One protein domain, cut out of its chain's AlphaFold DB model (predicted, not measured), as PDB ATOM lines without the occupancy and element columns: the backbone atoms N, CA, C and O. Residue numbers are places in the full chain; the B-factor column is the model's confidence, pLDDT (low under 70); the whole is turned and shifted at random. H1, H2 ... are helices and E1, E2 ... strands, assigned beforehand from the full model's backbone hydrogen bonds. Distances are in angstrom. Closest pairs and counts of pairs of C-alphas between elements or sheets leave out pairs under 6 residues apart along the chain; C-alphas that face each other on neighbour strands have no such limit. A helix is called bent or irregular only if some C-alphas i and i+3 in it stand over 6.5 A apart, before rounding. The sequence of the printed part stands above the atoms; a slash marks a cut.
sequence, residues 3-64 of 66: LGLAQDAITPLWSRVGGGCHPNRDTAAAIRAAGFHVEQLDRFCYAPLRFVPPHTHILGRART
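Overview. This is residues 3 to 64 of the 66 residues of the protein "SAM-dependent methyltransferase" of Pseudonocardiales bacterium (UniProt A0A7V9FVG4). A long, bent hairpin of two strands, E1 and E2, has short helix H2 beside it near the start of E1; H1 is away from both, with residues 3 to 10 sticking out. The 62 printed residues run H1, H2, E1, E2, the sheet antiparallel, the class mixed. The whole is loose, radius of gyration of the C-alphas 14.5 A, spanning 36 by 31 by 26 A.

Along the chain. H1, residues 3 to 15, begins at C-alpha 3 (4.591, -51.980, 10.808) and measures 20.0 A; it is irregular, C-alphas 9 and 12 being 7.0 A apart. H2 is residues 27 to 33, 9.7 A. E1, residues 37 to 46, 25.6 A, bends by 53 degrees at residue 40. E2, residues 55 to 63, 26.0 A, ends at C-alpha 63 (-20.187, -26.385, 20.983).

Arrangement. E1 and E2 form an antiparallel hairpin at 162 degrees, with N 42 and O 59 2.7 A apart, within hydrogen-bond range. The closest C-alphas of H2 and E1, Arg 32 and Val 38, are 6.7 A apart. H2 and E2 are near each other, with 10 pairs of C-alphas within 10 A. H1 is apart from H2, E1 and E2. Every O i to N i+4 pair is within range in H2; in H1, 4 of 9 are, and 3 of 10 O i to N i+3 pairs.

Size, cuts and confidence. The C-alphas farthest apart, Phe 51 and Thr 64, are 39.4 A apart. The printed part has no cut; the link H1 to H2 is long, 11 residues. Residues 3 to 26 have pLDDT under 70.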
ATOM      1  N   LEU A   3       5.988 -51.573  11.010       53.44
ATOM      2  CA  LEU A   3       4.591 -51.980  10.808       53.44
ATOM      3  C   LEU A   3       3.591 -50.814  10.677       53.44
ATOM      4  O   LEU A   3       2.585 -50.972   9.998       53.44
ATOM      5  N   GLY A   4       3.867 -49.648  11.277       47.88
ATOM      6  CA  GLY A   4       2.950 -48.497  11.234       47.88
ATOM      7  C   GLY A   4       2.834 -47.863   9.843       47.88
ATOM      8  O   GLY A   4       1.734 -47.599   9.378       47.88
ATOM      9  N   LEU A   5       3.956 -47.732   9.129       54.94
ATOM     10  CA  LEU A   5       3.987 -47.154   7.777       54.94
ATOM     11  C   LEU A   5       3.348 -48.078   6.728       54.94
ATOM     12  O   LEU A   5       2.793 -47.610   5.736       54.94
ATOM     13  N   ALA A   6       3.388 -49.396   6.952       53.56
ATOM     14  CA  ALA A   6       2.708 -50.363   6.092       53.56
ATOM     15  C   ALA A   6       1.177 -50.284   6.229       53.56
ATOM     16  O   ALA A   6       0.458 -50.520   5.258       53.56
ATOM     17  N   GLN A   7       0.676 -49.911   7.412       48.66
ATOM     18  CA  GLN A   7      -0.751 -49.710   7.662       48.66
ATOM     19  C   GLN A   7      -1.293 -48.477   6.918       48.66
ATOM     20  O   GLN A   7      -2.399 -48.527   6.380       48.66
ATOM     21  N   ASP A   8      -0.483 -47.423   6.783       52.88
ATOM     22  CA  ASP A   8      -0.860 -46.199   6.064       52.88
ATOM     23  C   ASP A   8      -0.951 -46.406   4.540       52.88
ATOM     24  O   ASP A   8      -1.826 -45.833   3.886       52.88
ATOM     25  N   ALA A   9      -0.119 -47.286   3.971       53.78
ATOM     26  CA  ALA A   9      -0.057 -47.534   2.528       53.78
ATOM     27  C   ALA A   9      -1.234 -48.358   1.962       53.78
ATOM     28  O   ALA A   9      -1.508 -48.296   0.762       53.78
ATOM     29  N   ILE A  10      -1.952 -49.118   2.798       50.38
ATOM     30  CA  ILE A  10      -3.083 -49.970   2.368       50.38
ATOM     31  C   ILE A  10      -4.423 -49.203   2.406       50.38
ATOM     32  O   ILE A  10      -5.385 -49.569   1.723       50.38
ATOM     33  N   THR A  11      -4.474 -48.078   3.124       49.25
ATOM     34  CA  THR A  11      -5.660 -47.218   3.279       49.25
ATOM     35  C   THR A  11      -6.319 -46.759   1.963       49.25
ATOM     36  O   THR A  11      -7.547 -46.853   1.859       49.25
ATOM     37  N   PRO A  12      -5.594 -46.308   0.919       47.28
ATOM     38  CA  PRO A  12      -6.248 -45.839  -0.306       47.28
ATOM     39  C   PRO A  12      -6.848 -46.976  -1.143       47.28
ATOM     40  O   PRO A  12      -7.832 -46.762  -1.854       47.28
ATOM     41  N   LEU A  13      -6.302 -48.194  -1.043       46.69
ATOM     42  CA  LEU A  13      -6.765 -49.337  -1.831       46.69
ATOM     43  C   LEU A  13      -8.090 -49.902  -1.287       46.69
ATOM     44  O   LEU A  13      -8.947 -50.329  -2.059       46.69
ATOM     45  N   TRP A  14      -8.302 -49.813   0.031       45.56
ATOM     46  CA  TRP A  14      -9.545 -50.223   0.697       45.56
ATOM     47  C   TRP A  14     -10.718 -49.245   0.505       45.56
ATOM     48  O   TRP A  14     -11.874 -49.666   0.529       45.56
ATOM     49  N   SER A  15     -10.447 -47.962   0.232       45.34
ATOM     50  CA  SER A  15     -11.483 -46.943  -0.024       45.34
ATOM     51  C   SER A  15     -12.296 -47.213  -1.309       45.34
ATOM     52  O   SER A  15     -13.472 -46.856  -1.405       45.34
ATOM     53  N   ARG A  16     -11.714 -47.918  -2.296       47.66
ATOM     54  CA  ARG A  16     -12.369 -48.198  -3.593       47.66
ATOM     55  C   ARG A  16     -13.320 -49.399  -3.593       47.66
ATOM     56  O   ARG A  16     -14.199 -49.442  -4.446       47.66
ATOM     57  N   VAL A  17     -13.168 -50.358  -2.678       49.75
ATOM     58  CA  VAL A  17     -13.953 -51.615  -2.691       49.75
ATOM     59  C   VAL A  17     -15.240 -51.496  -1.860       49.75
ATOM     60  O   VAL A  17     -16.226 -52.166  -2.146       49.75
ATOM     61  N   GLY A  18     -15.279 -50.586  -0.879       46.97
ATOM     62  CA  GLY A  18     -16.416 -50.383   0.031       46.97
ATOM     63  C   GLY A  18     -17.439 -49.320  -0.392       46.97
ATOM     64  O   GLY A  18     -18.099 -48.757   0.478       46.97
ATOM     65  N   GLY A  19     -17.536 -48.964  -1.679       42.28
ATOM     66  CA  GLY A  19     -18.545 -48.005  -2.164       42.28
ATOM     67  C   GLY A  19     -18.434 -46.593  -1.569       42.28
ATOM     68  O   GLY A  19     -19.448 -45.940  -1.345       42.28
ATOM     69  N   GLY A  20     -17.220 -46.122  -1.263       47.44
ATOM     70  CA  GLY A  20     -17.003 -44.813  -0.633       47.44
ATOM     71  C   GLY A  20     -17.072 -44.821   0.899       47.44
ATOM     72  O   GLY A  20     -16.905 -43.765   1.519       47.44
ATOM     73  N   CYS A  21     -17.243 -45.991   1.526       45.84
ATOM     74  CA  CYS A  21     -16.983 -46.164   2.950       45.84
ATOM     75  C   CYS A  21     -15.510 -45.831   3.233       45.84
ATOM     76  O   CYS A  21     -14.603 -46.557   2.836       45.84
ATOM     77  N   HIS A  22     -15.280 -44.700   3.896       53.91
ATOM     78  CA  HIS A  22     -13.998 -44.327   4.476       53.91
ATOM     79  C   HIS A  22     -14.026 -44.769   5.944       53.91
ATOM     80  O   HIS A  22     -14.454 -43.982   6.791       53.91
ATOM     81  N   PRO A  23     -13.593 -45.997   6.289       48.97
ATOM     82  CA  PRO A  23     -13.515 -46.436   7.685       48.97
ATOM     83  C   PRO A  23     -12.616 -45.526   8.544       48.97
ATOM     84  O   PRO A  23     -12.788 -45.469   9.755       48.97
ATOM     85  N   ASN A  24     -11.730 -44.753   7.905       51.12
ATOM     86  CA  ASN A  24     -10.907 -43.707   8.517       51.12
ATOM     87  C   ASN A  24     -11.405 -42.278   8.225       51.12
ATOM     88  O   ASN A  24     -10.612 -41.337   8.265       51.12
ATOM     89  N   ARG A  25     -12.690 -42.061   7.900       56.94
ATOM     90  CA  ARG A  25     -13.221 -40.690   7.879       56.94
ATOM     91  C   ARG A  25     -13.164 -40.175   9.308       56.94
ATOM     92  O   ARG A  25     -13.954 -40.593  10.151       56.94
ATOM     93  N   ASP A  26     -12.220 -39.281   9.577       67.94
ATOM     94  CA  ASP A  26     -12.121 -38.620  10.871       67.94
ATOM     95  C   ASP A  26     -13.282 -37.626  11.005       67.94
ATOM     96  O   ASP A  26     -13.176 -36.428  10.740       67.94
ATOM     97  N   THR A  27     -14.446 -38.156  11.381       75.00
ATOM     98  CA  THR A  27     -15.661 -37.382  11.635       75.00
ATOM     99  C   THR A  27     -15.406 -36.304  12.691       75.00
ATOM    100  O   THR A  27     -15.970 -35.218  12.597       75.00
ATOM    101  N   ALA A  28     -14.502 -36.536  13.649       78.50
ATOM    102  CA  ALA A  28     -14.133 -35.517  14.625       78.50
ATOM    103  C   ALA A  28     -13.313 -34.381  13.996       78.50
ATOM    104  O   ALA A  28     -13.535 -33.219  14.333       78.50
ATOM    105  N   ALA A  29     -12.403 -34.676  13.063       78.31
ATOM    106  CA  ALA A  29     -11.717 -33.643  12.285       78.31
ATOM    107  C   ALA A  29     -12.697 -32.829  11.430       78.31
ATOM    108  O   ALA A  29     -12.590 -31.606  11.400       78.31
ATOM    109  N   ALA A  30     -13.694 -33.471  10.811       82.69
ATOM    110  CA  ALA A  30     -14.730 -32.766  10.054       82.69
ATOM    111  C   ALA A  30     -15.567 -31.822  10.939       82.69
ATOM    112  O   ALA A  30     -15.826 -30.687  10.548       82.69
ATOM    113  N   ILE A  31     -15.940 -32.254  12.151       83.00
ATOM    114  CA  ILE A  31     -16.665 -31.417  13.123       83.00
ATOM    115  C   ILE A  31     -15.823 -30.202  13.540       83.00
ATOM    116  O   ILE A  31     -16.339 -29.086  13.580       83.00
ATOM    117  N   ARG A  32     -14.518 -30.387  13.788       83.00
ATOM    118  CA  ARG A  32     -13.604 -29.270  14.093       83.00
ATOM    119  C   ARG A  32     -13.436 -28.318  12.910       83.00
ATOM    120  O   ARG A  32     -13.458 -27.109  13.099       83.00
ATOM    121  N   ALA A  33     -13.295 -28.852  11.697       83.25
ATOM    122  CA  ALA A  33     -13.158 -28.056  10.477       83.25
ATOM    123  C   ALA A  33     -14.423 -27.240  10.164       83.25
ATOM    124  O   ALA A  33     -14.325 -26.146   9.620       83.25
ATOM    125  N   ALA A  34     -15.598 -27.731  10.563       84.81
ATOM    126  CA  ALA A  34     -16.851 -26.978  10.519       84.81
ATOM    127  C   ALA A  34     -16.928 -25.850  11.572       84.81
ATOM    128  O   ALA A  34     -17.942 -25.167  11.668       84.81
ATOM    129  N   GLY A  35     -15.868 -25.653  12.359       86.00
ATOM    130  CA  GLY A  35     -15.752 -24.590  13.347       86.00
ATOM    131  C   GLY A  35     -16.254 -24.973  14.731       86.00
ATOM    132  O   GLY A  35     -16.192 -24.140  15.615       86.00
ATOM    133  N   PHE A  36     -16.726 -26.196  14.985       87.19
ATOM    134  CA  PHE A  36     -17.186 -26.561  16.327       87.19
ATOM    135  C   PHE A  36     -16.019 -26.868  17.274       87.19
ATOM    136  O   PHE A  36     -15.081 -27.594  16.932       87.19
ATOM    137  N   HIS A  37     -16.126 -26.399  18.517       89.12
ATOM    138  CA  HIS A  37     -15.229 -26.790  19.596       89.12
ATOM    139  C   HIS A  37     -15.691 -28.126  20.194       89.12
ATOM    140  O   HIS A  37     -16.715 -28.194  20.878       89.12
ATOM    141  N   VAL A  38     -14.956 -29.206  19.914       87.25
ATOM    142  CA  VAL A  38     -15.231 -30.544  20.463       87.25
ATOM    143  C   VAL A  38     -14.724 -30.612  21.900       87.25
ATOM    144  O   VAL A  38     -13.524 -30.516  22.133       87.25
ATOM    145  N   GLU A  39     -15.627 -30.808  22.854       90.25
ATOM    146  CA  GLU A  39     -15.293 -30.839  24.284       90.25
ATOM    147  C   GLU A  39     -14.997 -32.241  24.789       90.25
ATOM    148  O   GLU A  39     -14.119 -32.441  25.620       90.25
ATOM    149  N   GLN A  40     -15.752 -33.212  24.285       87.19
ATOM    150  CA  GLN A  40     -15.628 -34.607  24.668       87.19
ATOM    151  C   GLN A  40     -15.785 -35.465  23.427       87.19
ATOM    152  O   GLN A  40     -16.648 -35.200  22.585       87.19
ATOM    153  N   LEU A  41     -14.946 -36.488  23.322       85.00
ATOM    154  CA  LEU A  41     -14.994 -37.459  22.247       85.00
ATOM    155  C   LEU A  41     -14.484 -38.808  22.747       85.00
ATOM    156  O   LEU A  41     -13.280 -39.010  22.898       85.00
ATOM    157  N   ASP A  42     -15.408 -39.735  22.916       82.69
ATOM    158  CA  ASP A  42     -15.148 -41.114  23.283       82.69
ATOM    159  C   ASP A  42     -15.143 -41.985  22.031       82.69
ATOM    160  O   ASP A  42     -16.013 -41.872  21.164       82.69
ATOM    161  N   ARG A  43     -14.142 -42.862  21.929       82.19
ATOM    162  CA  ARG A  43     -14.025 -43.843  20.848       82.19
ATOM    163  C   ARG A  43     -14.216 -45.229  21.425       82.19
ATOM    164  O   ARG A  43     -13.510 -45.607  22.356       82.19
ATOM    165  N   PHE A  44     -15.145 -45.985  20.861       81.81
ATOM    166  CA  PHE A  44     -15.436 -47.332  21.329       81.81
ATOM    167  C   PHE A  44     -15.781 -48.253  20.166       81.81
ATOM    168  O   PHE A  44     -16.251 -47.826  19.112       81.81
ATOM    169  N   CYS A  45     -15.528 -49.538  20.368       80.56
ATOM    170  CA  CYS A  45     -15.875 -50.580  19.418       80.56
ATOM    171  C   CYS A  45     -17.138 -51.281  19.911       80.56
ATOM    172  O   CYS A  45     -17.199 -51.710  21.062       80.56
ATOM    173  N   TYR A  46     -18.143 -51.394  19.049       78.44
ATOM    174  CA  TYR A  46     -19.415 -52.022  19.394       78.44
ATOM    175  C   TYR A  46     -19.855 -52.983  18.290       78.44
ATOM    176  O   TYR A  46     -19.811 -52.644  17.106       78.44
ATOM    177  N   ALA A  47     -20.258 -54.188  18.696       82.12
ATOM    178  CA  ALA A  47     -20.839 -55.208  17.834       82.12
ATOM    179  C   ALA A  47     -22.328 -55.368  18.200       82.12
ATOM    180  O   ALA A  47     -22.630 -55.922  19.258       82.12
ATOM    181  N   PRO A  48     -23.267 -54.890  17.363       77.38
ATOM    182  CA  PRO A  48     -24.700 -54.979  17.660       77.38
ATOM    183  C   PRO A  48     -25.248 -56.407  17.594       77.38
ATOM    184  O   PRO A  48     -26.275 -56.710  18.193       77.38
ATOM    185  N   LEU A  49     -24.571 -57.291  16.859       83.00
ATOM    186  CA  LEU A  49     -24.979 -58.672  16.636       83.00
ATOM    187  C   LEU A  49     -23.790 -59.600  16.878       83.00
ATOM    188  O   LEU A  49     -22.663 -59.278  16.512       83.00
ATOM    189  N   ARG A  50     -24.054 -60.790  17.434       74.25
ATOM    190  CA  ARG A  50     -23.027 -61.775  17.826       74.25
ATOM    191  C   ARG A  50     -22.081 -62.189  16.690       74.25
ATOM    192  O   ARG A  50     -20.954 -62.582  16.960       74.25
ATOM    193  N   PHE A  51     -22.546 -62.116  15.445       84.50
ATOM    194  CA  PHE A  51     -21.806 -62.553  14.257       84.50
ATOM    195  C   PHE A  51     -21.291 -61.399  13.393       84.50
ATOM    196  O   PHE A  51     -20.733 -61.640  12.325       84.50
ATOM    197  N   VAL A  52     -21.481 -60.154  13.828       75.38
ATOM    198  CA  VAL A  52     -21.005 -58.976  13.101       75.38
ATOM    199  C   VAL A  52     -19.724 -58.479  13.772       75.38
ATOM    200  O   VAL A  52     -19.694 -58.364  15.000       75.38
ATOM    201  N   PRO A  53     -18.650 -58.205  13.009       72.94
ATOM    202  CA  PRO A  53     -17.419 -57.678  13.578       72.94
ATOM    203  C   PRO A  53     -17.675 -56.334  14.279       72.94
ATOM    204  O   PRO A  53     -18.499 -55.544  13.816       72.94
ATOM    205  N   PRO A  54     -16.983 -56.047  15.392       71.94
ATOM    206  CA  PRO A  54     -17.149 -54.787  16.099       71.94
ATOM    207  C   PRO A  54     -16.748 -53.612  15.204       71.94
ATOM    208  O   PRO A  54     -15.670 -53.607  14.609       71.94
ATOM    209  N   HIS A  55     -17.611 -52.602  15.139       74.19
ATOM    210  CA  HIS A  55     -17.360 -51.390  14.369       74.19
ATOM    211  C   HIS A  55     -16.891 -50.263  15.284       74.19
ATOM    212  O   HIS A  55     -17.361 -50.126  16.421       74.19
ATOM    213  N   THR A  56     -15.965 -49.448  14.784       79.69
ATOM    214  CA  THR A  56     -15.492 -48.249  15.476       79.69
ATOM    215  C   THR A  56     -16.572 -47.177  15.449       79.69
ATOM    216  O   THR A  56     -17.041 -46.778  14.386       79.69
ATOM    217  N   HIS A  57     -16.936 -46.694  16.629       81.31
ATOM    218  CA  HIS A  57     -17.888 -45.614  16.830       81.31
ATOM    219  C   HIS A  57     -17.230 -44.484  17.617       81.31
ATOM    220  O   HIS A  57     -16.289 -44.695  18.390       81.31
ATOM    221  N   ILE A  58     -17.751 -43.276  17.416       83.94
ATOM    222  CA  ILE A  58     -17.411 -42.108  18.220       83.94
ATOM    223  C   ILE A  58     -18.685 -41.549  18.853       83.94
ATOM    224  O   ILE A  58     -19.719 -41.466  18.189       83.94
ATOM    225  N   LEU A  59     -18.612 -41.154  20.119       88.25
ATOM    226  CA  LEU A  59     -19.657 -40.415  20.823       88.25
ATOM    227  C   LEU A  59     -19.016 -39.172  21.424       88.25
ATOM    228  O   LEU A  59     -17.946 -39.252  22.008       88.25
ATOM    229  N   GLY A  60     -19.635 -38.010  21.272       88.81
ATOM    230  CA  GLY A  60     -19.022 -36.784  21.754       88.81
ATOM    231  C   GLY A  60     -19.984 -35.620  21.851       88.81
ATOM    232  O   GLY A  60     -21.129 -35.691  21.406       88.81
ATOM    233  N   ARG A  61     -19.488 -34.534  22.437       92.06
ATOM    234  CA  ARG A  61     -20.176 -33.249  22.553       92.06
ATOM    235  C   ARG A  61     -19.317 -32.163  21.926       92.06
ATOM    236  O   ARG A  61     -18.108 -32.114  22.152       92.06
ATOM    237  N   ALA A  62     -19.955 -31.280  21.170       91.88
ATOM    238  CA  ALA A  62     -19.315 -30.116  20.581       91.88
ATOM    239  C   ALA A  62     -20.176 -28.866  20.797       91.88
ATOM    240  O   ALA A  62     -21.396 -28.970  20.948       91.88
ATOM    241  N   ARG A  63     -19.538 -27.695  20.830       91.81
ATOM    242  CA  ARG A  63     -20.187 -26.385  20.983       91.81
ATOM    243  C   ARG A  63     -19.811 -25.465  19.829       91.81
ATOM    244  O   ARG A  63     -18.740 -25.610  19.242       91.81
ATOM    245  N   THR A  64     -20.687 -24.525  19.497       88.69
ATOM    246  CA  THR A  64     -20.357 -23.423  18.586       88.69
ATOM    247  C   THR A  64     -19.361 -22.480  19.268       88.69
ATOM    248  O   THR A  64     -19.548 -22.200  20.456       88.69
TER     249      THR A  64